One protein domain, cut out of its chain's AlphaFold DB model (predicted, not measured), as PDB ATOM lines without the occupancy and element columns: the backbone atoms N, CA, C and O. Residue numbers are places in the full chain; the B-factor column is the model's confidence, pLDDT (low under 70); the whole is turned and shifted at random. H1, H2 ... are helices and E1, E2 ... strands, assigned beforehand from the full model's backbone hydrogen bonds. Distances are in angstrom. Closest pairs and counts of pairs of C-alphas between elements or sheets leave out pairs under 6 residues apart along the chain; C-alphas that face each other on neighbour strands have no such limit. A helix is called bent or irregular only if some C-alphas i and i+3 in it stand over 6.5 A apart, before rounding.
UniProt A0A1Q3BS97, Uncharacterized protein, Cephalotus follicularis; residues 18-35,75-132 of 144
ATOM      1  N   LEU A  18      42.512  35.711  33.614       80.12
ATOM      2  CA  LEU A  18      41.444  36.580  33.084       80.12
ATOM      3  C   LEU A  18      40.963  37.647  34.066       80.12
ATOM      4  O   LEU A  18      40.515  38.710  33.631       80.12
ATOM      5  N   PHE A  19      41.041  37.385  35.370       82.75
ATOM      6  CA  PHE A  19      40.473  38.251  36.400       82.75
ATOM      7  C   PHE A  19      41.487  38.558  37.495       82.75
ATOM      8  O   PHE A  19      42.160  37.668  38.001       82.75
ATOM      9  N   LEU A  20      41.550  39.828  37.904       84.00
ATOM     10  CA  LEU A  20      42.436  40.273  38.989       84.00
ATOM     11  C   LEU A  20      41.960  39.818  40.379       84.00
ATOM     12  O   LEU A  20      42.710  39.883  41.350       84.00
ATOM     13  N   SER A  21      40.692  39.421  40.504       86.00
ATOM     14  CA  SER A  21      40.091  38.993  41.762       86.00
ATOM     15  C   SER A  21      38.874  38.100  41.517       86.00
ATOM     16  O   SER A  21      38.242  38.150  40.460       86.00
ATOM     17  N   LYS A  22      38.489  37.341  42.548       85.00
ATOM     18  CA  LYS A  22      37.251  36.551  42.544       85.00
ATOM     19  C   LYS A  22      35.989  37.422  42.418       85.00
ATOM     20  O   LYS A  22      35.023  37.016  41.784       85.00
ATOM     21  N   GLU A  23      36.008  38.643  42.962       85.88
ATOM     22  CA  GLU A  23      34.901  39.605  42.816       85.88
ATOM     23  C   GLU A  23      34.690  39.989  41.340       85.88
ATOM     24  O   GLU A  23      33.554  40.075  40.869       85.88
ATOM     25  N   ASN A  24      35.777  40.181  40.587       85.81
ATOM     26  CA  ASN A  24      35.711  40.543  39.172       85.81
ATOM     27  C   ASN A  24      35.153  39.394  38.321       85.81
ATOM     28  O   ASN A  24      34.345  39.629  37.420       85.81
ATOM     29  N   GLU A  25      35.535  38.157  38.639       86.06
ATOM     30  CA  GLU A  25      34.999  36.950  38.006       86.06
ATOM     31  C   GLU A  25      33.489  36.800  38.269       86.06
ATOM     32  O   GLU A  25      32.697  36.599  37.344       86.06
ATOM     33  N   GLU A  26      33.055  36.965  39.521       85.19
ATOM     34  CA  GLU A  26      31.638  36.909  39.896       85.19
ATOM     35  C   GLU A  26      30.827  38.012  39.203       85.19
ATOM     36  O   GLU A  26      29.736  37.756  38.680       85.19
ATOM     37  N   ARG A  27      31.373  39.231  39.116       83.38
ATOM     38  CA  ARG A  27      30.778  40.354  38.377       83.38
ATOM     39  C   ARG A  27      30.657  40.050  36.886       83.38
ATOM     40  O   ARG A  27      29.620  40.345  36.285       83.38
ATOM     41  N   TYR A  28      31.681  39.449  36.285       84.75
ATOM     42  CA  TYR A  28      31.634  39.027  34.890       84.75
ATOM     43  C   TYR A  28      30.522  38.002  34.668       84.75
ATOM     44  O   TYR A  28      29.654  38.215  33.823       84.75
ATOM     45  N   ASN A  29      30.499  36.930  35.460       83.81
ATOM     46  CA  ASN A  29      29.568  35.819  35.284       83.81
ATOM     47  C   ASN A  29      28.105  36.202  35.556       83.81
ATOM     48  O   ASN A  29      27.218  35.770  34.818       83.81
ATOM     49  N   SER A  30      27.847  37.025  36.575       79.88
ATOM     50  CA  SER A  30      26.485  37.402  36.978       79.88
ATOM     51  C   SER A  30      25.909  38.574  36.177       79.88
ATOM     52  O   SER A  30      24.748  38.526  35.764       79.88
ATOM     53  N   VAL A  31      26.710  39.618  35.934       76.75
ATOM     54  CA  VAL A  31      26.227  40.889  35.373       76.75
ATOM     55  C   VAL A  31      26.562  41.022  33.895       76.75
ATOM     56  O   VAL A  31      25.710  41.422  33.115       76.75
ATOM     57  N   LEU A  32      27.794  40.717  33.483       77.50
ATOM     58  CA  LEU A  32      28.281  41.102  32.151       77.50
ATOM     59  C   LEU A  32      28.131  39.992  31.106       77.50
ATOM     60  O   LEU A  32      27.916  40.268  29.924       77.50
ATOM     61  N   ASN A  33      28.214  38.727  31.510       77.12
ATOM     62  CA  ASN A  33      28.134  37.595  30.595       77.12
ATOM     63  C   ASN A  33      26.721  37.451  30.006       77.12
ATOM     64  O   ASN A  33      26.567  37.254  28.800       77.12
ATOM     65  N   SER A  34      25.695  37.668  30.834       68.56
ATOM     66  CA  SER A  34      24.277  37.632  30.453       68.56
ATOM     67  C   SER A  34      23.842  38.811  29.570       68.56
ATOM     68  O   SER A  34      22.868  38.690  28.822       68.56
ATOM     69  N   VAL A  35      24.575  39.932  29.597       65.88
ATOM     70  CA  VAL A  35      24.292  41.101  28.755       65.88
ATOM     71  C   VAL A  35      24.619  40.770  27.300       65.88
ATOM     72  O   VAL A  35      25.780  40.609  26.904       65.88
ATOM     73  N   TYR A  75      34.165  44.321  20.256       61.38
ATOM     74  CA  TYR A  75      34.612  43.026  20.772       61.38
ATOM     75  C   TYR A  75      33.946  42.766  22.127       61.38
ATOM     76  O   TYR A  75      34.433  43.264  23.148       61.38
ATOM     77  N   PRO A  76      32.856  41.979  22.188       69.19
ATOM     78  CA  PRO A  76      32.004  41.945  23.370       69.19
ATOM     79  C   PRO A  76      32.761  41.361  24.561       69.19
ATOM     80  O   PRO A  76      32.623  41.835  25.679       69.19
ATOM     81  N   THR A  77      33.611  40.365  24.313       77.56
ATOM     82  CA  THR A  77      34.394  39.688  25.349       77.56
ATOM     83  C   THR A  77      35.473  40.588  25.944       77.56
ATOM     84  O   THR A  77      35.573  40.671  27.163       77.56
ATOM     85  N   LEU A  78      36.241  41.305  25.113       81.44
ATOM     86  CA  LEU A  78      37.298  42.207  25.593       81.44
ATOM     87  C   LEU A  78      36.715  43.347  26.426       81.44
ATOM     88  O   LEU A  78      37.223  43.652  27.498       81.44
ATOM     89  N   VAL A  79      35.606  43.926  25.963       81.25
ATOM     90  CA  VAL A  79      34.908  44.994  26.682       81.25
ATOM     91  C   VAL A  79      34.337  44.482  28.003       81.25
ATOM     92  O   VAL A  79      34.465  45.143  29.030       81.25
ATOM     93  N   LYS A  80      33.749  43.281  28.021       84.25
ATOM     94  CA  LYS A  80      33.252  42.677  29.264       84.25
ATOM     95  C   LYS A  80      34.382  42.393  30.256       84.25
ATOM     96  O   LYS A  80      34.205  42.673  31.435       84.25
ATOM     97  N   LEU A  81      35.531  41.894  29.798       86.75
ATOM     98  CA  LEU A  81      36.713  41.702  30.648       86.75
ATOM     99  C   LEU A  81      37.237  43.037  31.185       86.75
ATOM    100  O   LEU A  81      37.488  43.158  32.381       86.75
ATOM    101  N   PHE A  82      37.296  44.063  30.333       88.88
ATOM    102  CA  PHE A  82      37.681  45.413  30.738       88.88
ATOM    103  C   PHE A  82      36.786  45.949  31.865       88.88
ATOM    104  O   PHE A  82      37.284  46.431  32.879       88.88
ATOM    105  N   TYR A  83      35.462  45.835  31.733       86.06
ATOM    106  CA  TYR A  83      34.534  46.300  32.770       86.06
ATOM    107  C   TYR A  83      34.531  45.422  34.024       86.06
ATOM    108  O   TYR A  83      34.308  45.937  35.123       86.06
ATOM    109  N   ALA A  84      34.763  44.117  33.879       88.75
ATOM    110  CA  ALA A  84      34.882  43.204  35.009       88.75
ATOM    111  C   ALA A  84      36.092  43.559  35.878       88.75
ATOM    112  O   ALA A  84      35.959  43.606  37.096       88.75
ATOM    113  N   ASN A  85      37.224  43.876  35.243       90.31
ATOM    114  CA  ASN A  85      38.488  44.192  35.906       90.31
ATOM    115  C   ASN A  85      38.719  45.683  36.173       90.31
ATOM    116  O   ASN A  85      39.805  46.057  36.609       90.31
ATOM    117  N   LEU A  86      37.721  46.530  35.916       90.00
ATOM    118  CA  LEU A  86      37.841  47.969  36.107       90.00
ATOM    119  C   LEU A  86      38.071  48.311  37.587       90.00
ATOM    120  O   LEU A  86      37.232  48.001  38.440       90.00
ATOM    121  N   GLU A  87      39.173  48.999  37.874       88.19
ATOM    122  CA  GLU A  87      39.501  49.481  39.213       88.19
ATOM    123  C   GLU A  87      38.495  50.541  39.683       88.19
ATOM    124  O   GLU A  87      38.130  51.469  38.957       88.19
ATOM    125  N   LYS A  88      38.064  50.436  40.943       79.88
ATOM    126  CA  LYS A  88      37.202  51.432  41.592       79.88
ATOM    127  C   LYS A  88      38.070  52.598  42.080       79.88
ATOM    128  O   LYS A  88      38.413  52.665  43.256       79.88
ATOM    129  N   ASN A  89      38.456  53.489  41.172       71.88
ATOM    130  CA  ASN A  89      39.211  54.703  41.485       71.88
ATOM    131  C   ASN A  89      38.315  55.947  41.332       71.88
ATOM    132  O   ASN A  89      37.424  55.977  40.490       71.88
ATOM    133  N   THR A  90      38.538  56.972  42.157       70.12
ATOM    134  CA  THR A  90      37.880  58.284  42.045       70.12
ATOM    135  C   THR A  90      38.597  59.226  41.074       70.12
ATOM    136  O   THR A  90      38.093  60.312  40.796       70.12
ATOM    137  N   SER A  91      39.771  58.843  40.562       73.50
ATOM    138  CA  SER A  91      40.505  59.623  39.565       73.50
ATOM    139  C   SER A  91      39.869  59.526  38.170       73.50
ATOM    140  O   SER A  91      39.221  58.537  37.839       73.50
ATOM    141  N   CYS A  92      40.125  60.525  37.321       72.19
ATOM    142  CA  CYS A  92      39.683  60.567  35.918       72.19
ATOM    143  C   CYS A  92      40.378  59.519  35.014       72.19
ATOM    144  O   CYS A  92      40.108  59.442  33.819       72.19
ATOM    145  N   VAL A  93      41.276  58.707  35.578       83.38
ATOM    146  CA  VAL A  93      41.972  57.619  34.890       83.38
ATOM    147  C   VAL A  93      41.291  56.288  35.189       83.38
ATOM    148  O   VAL A  93      41.167  55.891  36.351       83.38
ATOM    149  N   ALA A  94      40.904  55.575  34.133       88.75
ATOM    150  CA  ALA A  94      40.340  54.236  34.230       88.75
ATOM    151  C   ALA A  94      41.437  53.184  34.033       88.75
ATOM    152  O   ALA A  94      42.082  53.138  32.987       88.75
ATOM    153  N   LYS A  95      41.632  52.321  35.032       90.50
ATOM    154  CA  LYS A  95      42.603  51.220  35.000       90.50
ATOM    155  C   LYS A  95      41.887  49.884  34.981       90.50
ATOM    156  O   LYS A  95      40.888  49.704  35.674       90.50
ATOM    157  N   SER A  96      42.372  48.965  34.161       91.06
ATOM    158  CA  SER A  96      41.800  47.633  34.017       91.06
ATOM    159  C   SER A  96      42.859  46.630  33.561       91.06
ATOM    160  O   SER A  96      44.016  46.972  33.321       91.06
ATOM    161  N   PHE A  97      42.447  45.377  33.424       87.81
ATOM    162  CA  PHE A  97      43.273  44.278  32.967       87.81
ATOM    163  C   PHE A  97      42.499  43.417  31.973       87.81
ATOM    164  O   PHE A  97      41.372  42.997  32.242       87.81
ATOM    165  N   VAL A  98      43.085  43.176  30.803       87.94
ATOM    166  CA  VAL A  98      42.445  42.437  29.711       87.94
ATOM    167  C   VAL A  98      43.459  41.486  29.084       87.94
ATOM    168  O   VAL A  98      44.462  41.925  28.526       87.94
ATOM    169  N   LEU A  99      43.178  40.179  29.148       84.50
ATOM    170  CA  LEU A  99      43.994  39.115  28.541       84.50
ATOM    171  C   LEU A  99      45.500  39.239  28.852       84.50
ATOM    172  O   LEU A  99      46.321  39.252  27.937       84.50
ATOM    173  N   GLY A 100      45.866  39.388  30.127       83.25
ATOM    174  CA  GLY A 100      47.275  39.496  30.525       83.25
ATOM    175  C   GLY A 100      47.874  40.906  30.434       83.25
ATOM    176  O   GLY A 100      49.018  41.101  30.836       83.25
ATOM    177  N   ASN A 101      47.133  41.894  29.923       86.69
ATOM    178  CA  ASN A 101      47.634  43.253  29.724       86.69
ATOM    179  C   ASN A 101      46.934  44.248  30.647       86.69
ATOM    180  O   ASN A 101      45.704  44.326  30.668       86.69
ATOM    181  N   ALA A 102      47.722  45.054  31.359       88.62
ATOM    182  CA  ALA A 102      47.209  46.229  32.049       88.62
ATOM    183  C   ALA A 102      46.824  47.298  31.018       88.62
ATOM    184  O   ALA A 102      47.596  47.612  30.112       88.62
ATOM    185  N   VAL A 103      45.621  47.844  31.163       88.81
ATOM    186  CA  VAL A 103      45.074  48.895  30.304       88.81
ATOM    187  C   VAL A 103      44.819  50.119  31.164       88.81
ATOM    188  O   VAL A 103      44.133  50.036  32.182       88.81
ATOM    189  N   GLU A 104      45.340  51.259  30.730       90.62
ATOM    190  CA  GLU A 104      45.104  52.553  31.355       90.62
ATOM    191  C   GLU A 104      44.498  53.495  30.318       90.62
ATOM    192  O   GLU A 104      45.102  53.774  29.284       90.62
ATOM    193  N   ILE A 105      43.280  53.958  30.584       88.19
ATOM    194  CA  ILE A 105      42.597  54.954  29.769       88.19
ATOM    195  C   ILE A 105      42.706  56.282  30.508       88.19
ATOM    196  O   ILE A 105      42.037  56.510  31.520       88.19
ATOM    197  N   THR A 106      43.572  57.148  29.993       88.25
ATOM    198  CA  THR A 106      43.722  58.529  30.447       88.25
ATOM    199  C   THR A 106      42.862  59.469  29.594       88.25
ATOM    200  O   THR A 106      42.510  59.127  28.460       88.25
ATOM    201  N   PRO A 107      42.538  60.674  30.092       82.06
ATOM    202  CA  PRO A 107      41.897  61.704  29.275       82.06
ATOM    203  C   PRO A 107      42.675  62.013  27.991       82.06
ATOM    204  O   PRO A 107      42.073  62.138  26.930       82.06
ATOM    205  N   ASP A 108      44.006  62.050  28.061       85.44
ATOM    206  CA  ASP A 108      44.857  62.296  26.893       85.44
ATOM    207  C   ASP A 108      44.744  61.171  25.857       85.44
ATOM    208  O   ASP A 108      44.623  61.442  24.665       85.44
ATOM    209  N   PHE A 109      44.690  59.912  26.306       85.62
ATOM    210  CA  PHE A 109      44.494  58.761  25.422       85.62
ATOM    211  C   PHE A 109      43.137  58.812  24.708       85.62
ATOM    212  O   PHE A 109      43.042  58.496  23.521       85.62
ATOM    213  N   ILE A 110      42.079  59.237  25.408       81.75
ATOM    214  CA  ILE A 110      40.757  59.456  24.804       81.75
ATOM    215  C   ILE A 110      40.829  60.589  23.781       81.75
ATOM    216  O   ILE A 110      40.309  60.438  22.676       81.75
ATOM    217  N   ALA A 111      41.484  61.697  24.130       82.56
ATOM    218  CA  ALA A 111      41.602  62.850  23.252       82.56
ATOM    219  C   ALA A 111      42.347  62.520  21.957       82.56
ATOM    220  O   ALA A 111      41.909  62.911  20.877       82.56
ATOM    221  N   GLU A 112      43.433  61.755  22.059       85.31
ATOM    222  CA  GLU A 112      44.194  61.260  20.915       85.31
ATOM    223  C   GLU A 112      43.366  60.282  20.073       85.31
ATOM    224  O   GLU A 112      43.265  60.443  18.857       85.31
ATOM    225  N   THR A 113      42.718  59.305  20.715       82.62
ATOM    226  CA  THR A 113      41.947  58.259  20.022       82.62
ATOM    227  C   THR A 113      40.727  58.824  19.297       82.62
ATOM    228  O   THR A 113      40.407  58.393  18.190       82.62
ATOM    229  N   LEU A 114      40.027  59.776  19.918       77.19
ATOM    230  CA  LEU A 114      38.827  60.394  19.356       77.19
ATOM    231  C   LEU A 114      39.137  61.628  18.498       77.19
ATOM    232  O   LEU A 114      38.241  62.129  17.823       77.19
ATOM    233  N   GLY A 115      40.373  62.136  18.523       77.00
ATOM    234  CA  GLY A 115      40.749  63.393  17.871       77.00
ATOM    235  C   GLY A 115      40.049  64.623  18.461       77.00
ATOM    236  O   GLY A 115      39.957  65.656  17.799       77.00
ATOM    237  N   ILE A 116      39.520  64.513  19.683       74.75
ATOM    238  CA  ILE A 116      38.714  65.545  20.338       74.75
ATOM    239  C   ILE A 116      39.405  65.920  21.648       74.75
ATOM    240  O   ILE A 116      39.446  65.093  22.559       74.75
ATOM    241  N   PRO A 117      39.942  67.144  21.787       67.88
ATOM    242  CA  PRO A 117      40.628  67.536  23.007       67.88
ATOM    243  C   PRO A 117      39.685  67.432  24.210       67.88
ATOM    244  O   PRO A 117      38.597  68.007  24.219       67.88
ATOM    245  N   CYS A 118      40.131  66.758  25.271       68.50
ATOM    246  CA  CYS A 118      39.439  66.698  26.562       68.50
ATOM    247  C   CYS A 118      39.531  68.024  27.354       68.50
ATOM    248  O   CYS A 118      39.481  68.047  28.583       68.50
ATOM    249  N   THR A 119      39.684  69.154  26.661       62.47
ATOM    250  CA  THR A 119      39.696  70.495  27.247       62.47
ATOM    251  C   THR A 119      38.287  70.861  27.701       62.47
ATOM    252  O   THR A 119      37.364  70.864  26.890       62.47
ATOM    253  N   GLY A 120      38.115  71.180  28.986       54.94
ATOM    254  CA  GLY A 120      36.804  71.518  29.552       54.94
ATOM    255  C   GLY A 120      36.147  70.409  30.377       54.94
ATOM    256  O   GLY A 120      34.958  70.515  30.671       54.94
ATOM    257  N   ILE A 121      36.892  69.382  30.818       55.03
ATOM    258  CA  ILE A 121      36.469  68.533  31.948       55.03
ATOM    259  C   ILE A 121      36.563  69.364  33.242       55.03
ATOM    260  O   ILE A 121      37.373  69.114  34.127       55.03
ATOM    261  N   THR A 122      35.763  70.422  33.343       54.44
ATOM    262  CA  THR A 122      35.392  70.992  34.634       54.44
ATOM    263  C   THR A 122      34.550  69.945  35.343       54.44
ATOM    264  O   THR A 122      33.621  69.394  34.742       54.44
ATOM    265  N   HIS A 123      34.867  69.643  36.603       54.62
ATOM    266  CA  HIS A 123      33.999  68.812  37.429       54.62
ATOM    267  C   HIS A 123      32.583  69.391  37.315       54.62
ATOM    268  O   HIS A 123      32.417  70.607  37.360       54.62
ATOM    269  N   PHE A 124      31.549  68.569  37.138       52.66
ATOM    270  CA  PHE A 124      30.184  69.094  36.955       52.66
ATOM    271  C   PHE A 124      29.748  70.018  38.114       52.66
ATOM    272  O   PHE A 124      28.914  70.900  37.942       52.66
ATOM    273  N   ASN A 125      30.368  69.834  39.284       56.59
ATOM    274  CA  ASN A 125      30.177  70.652  40.477       56.59
ATOM    275  C   ASN A 125      30.948  71.986  40.461       56.59
ATOM    276  O   ASN A 125      30.587  72.879  41.219       56.59
ATOM    277  N   ASP A 126      31.969  72.112  39.615       55.75
ATOM    278  CA  ASP A 126      32.823  73.297  39.472       55.75
ATOM    279  C   ASP A 126      32.319  74.238  38.368       55.75
ATOM    280  O   ASP A 126      32.810  75.356  38.229       55.75
ATOM    281  N   ILE A 127      31.321  73.812  37.583       58.19
ATOM    282  CA  ILE A 127      30.594  74.706  36.680       58.19
ATOM    283  C   ILE A 127      29.695  75.588  37.553       58.19
ATOM    284  O   ILE A 127      28.600  75.184  37.959       58.19
ATOM    285  N   GLU A 128      30.139  76.809  37.848       55.66
ATOM    286  CA  GLU A 128      29.263  77.804  38.453       55.66
ATOM    287  C   GLU A 128      28.036  78.011  37.543       55.66
ATOM    288  O   GLU A 128      28.135  78.091  36.318       55.66
ATOM    289  N   LYS A 129      26.832  78.104  38.130       54.97
ATOM    290  CA  LYS A 129      25.556  78.286  37.394       54.97
ATOM    291  C   LYS A 129      25.568  79.463  36.398       54.97
ATOM    292  O   LYS A 129      24.704  79.517  35.518       54.97
ATOM    293  N   SER A 130      26.484  80.414  36.562       50.31
ATOM    294  CA  SER A 130      26.759  81.539  35.662       50.31
ATOM    295  C   SER A 130      27.334  81.098  34.315       50.31
ATOM    296  O   SER A 130      26.889  81.612  33.290       50.31
ATOM    297  N   ASP A 131      28.222  80.107  34.280       49.19
ATOM    298  CA  ASP A 131      28.933  79.713  33.056       49.19
ATOM    299  C   ASP A 131      28.050  78.902  32.104       49.19
ATOM    300  O   ASP A 131      28.132  79.038  30.882       49.19
ATOM    301  N   ALA A 132      27.081  78.162  32.652       49.44
ATOM    302  CA  ALA A 132      26.039  77.498  31.866       49.44
ATOM    303  C   ALA A 132      25.098  78.491  31.150       49.44
ATOM    304  O   ALA A 132      24.460  78.143  30.154       49.44
TER     305      ALA A 132
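AT A GLANCE: This is residues 18 to 35 and 75 to 132 of the 144 residues of an uncharacterized protein of Cephalotus follicularis (UniProt A0A1Q3BS97). A two-stranded hairpin, E1 and E2, runs between a pair of packed helices near its turn and a single helix, H3, at its other end. H2 packs on E1, H1 packs on H2, and after H3 a long tail leads away, with residues 122 to 132 sticking out free of the body. The printed part has 76 residues with three named helices and two named strands, in the order H1, H2, E1, E2, H3; the sheet has the order E1, E2 and is antiparallel, and the class is mixed, helices and strands. The whole is loose, with a radius of gyration of the C-alphas of 15.8 A, and elongated, spanning 46 by 25 by 21 A.

IN THESE COORDINATES: E1 is residues 94 to 98, 12.8 A from first to last C-alpha, and begins at C-alpha 94 at (40.340, 54.236, 34.230). E2 is residues 101 to 105, 12.7 A long. H2 is residues 76 to 84, 12.1 A long. H1 is residues 22 to 32, 14.5 A long, and begins at C-alpha 22 at (37.251, 36.551, 42.544). H1 is neither bent nor irregular, but only just: C-alphas 29 and 32 are 6.3 A apart. H3 is residues 107 to 114, 10.5 A long, and ends at C-alpha 114 at (38.827, 60.394, 19.356).

HOW THE PARTS SIT: E1 and E2 form a hairpin, antiparallel with an angle of 155 degrees between their directions. N 96 and O 103, at 2.9 A, and N 103 and O 96, at 2.8 A, are within hydrogen-bond range. H2 has 7 pairs of C-alphas within 8 A of E1, the closest those of Phe 82 and Val 98, 5.7 A apart. H2 and E2 are only just apart, with 8.2 A between their closest C-alphas. H1 and H2 touch, their closest C-alphas being those of Asn 24 and Ala 84 at 5.0 A. They run opposite ways at a steep tilt of 48 degrees. H1 is apart from E1, E2 and H3. H3 follows E2 by a tight link of 1 residue and touches no helix. In H1, H2 and H3 every O i to N i+4 pair is within hydrogen-bond range.

THE WHOLE: The C-alphas farthest apart are those of Leu 18 and Ser 130, at 47.4 A. Without residues 122 to 132 the body spans 37 by 24 by 21 A. Residues 36 to 74 are not printed, and C-alphas 35 and 75 are 13.2 A apart across this cut, which lies in the link from H1 to H2. Of the links printed whole, that from H2 to E1 is short, the other two are tight, and none is long. Residues 115 to 132 hold no named element. The mean pLDDT of the printed part is 76.9; residues 34 to 35, 75 to 76 and 117 to 132 are under 70.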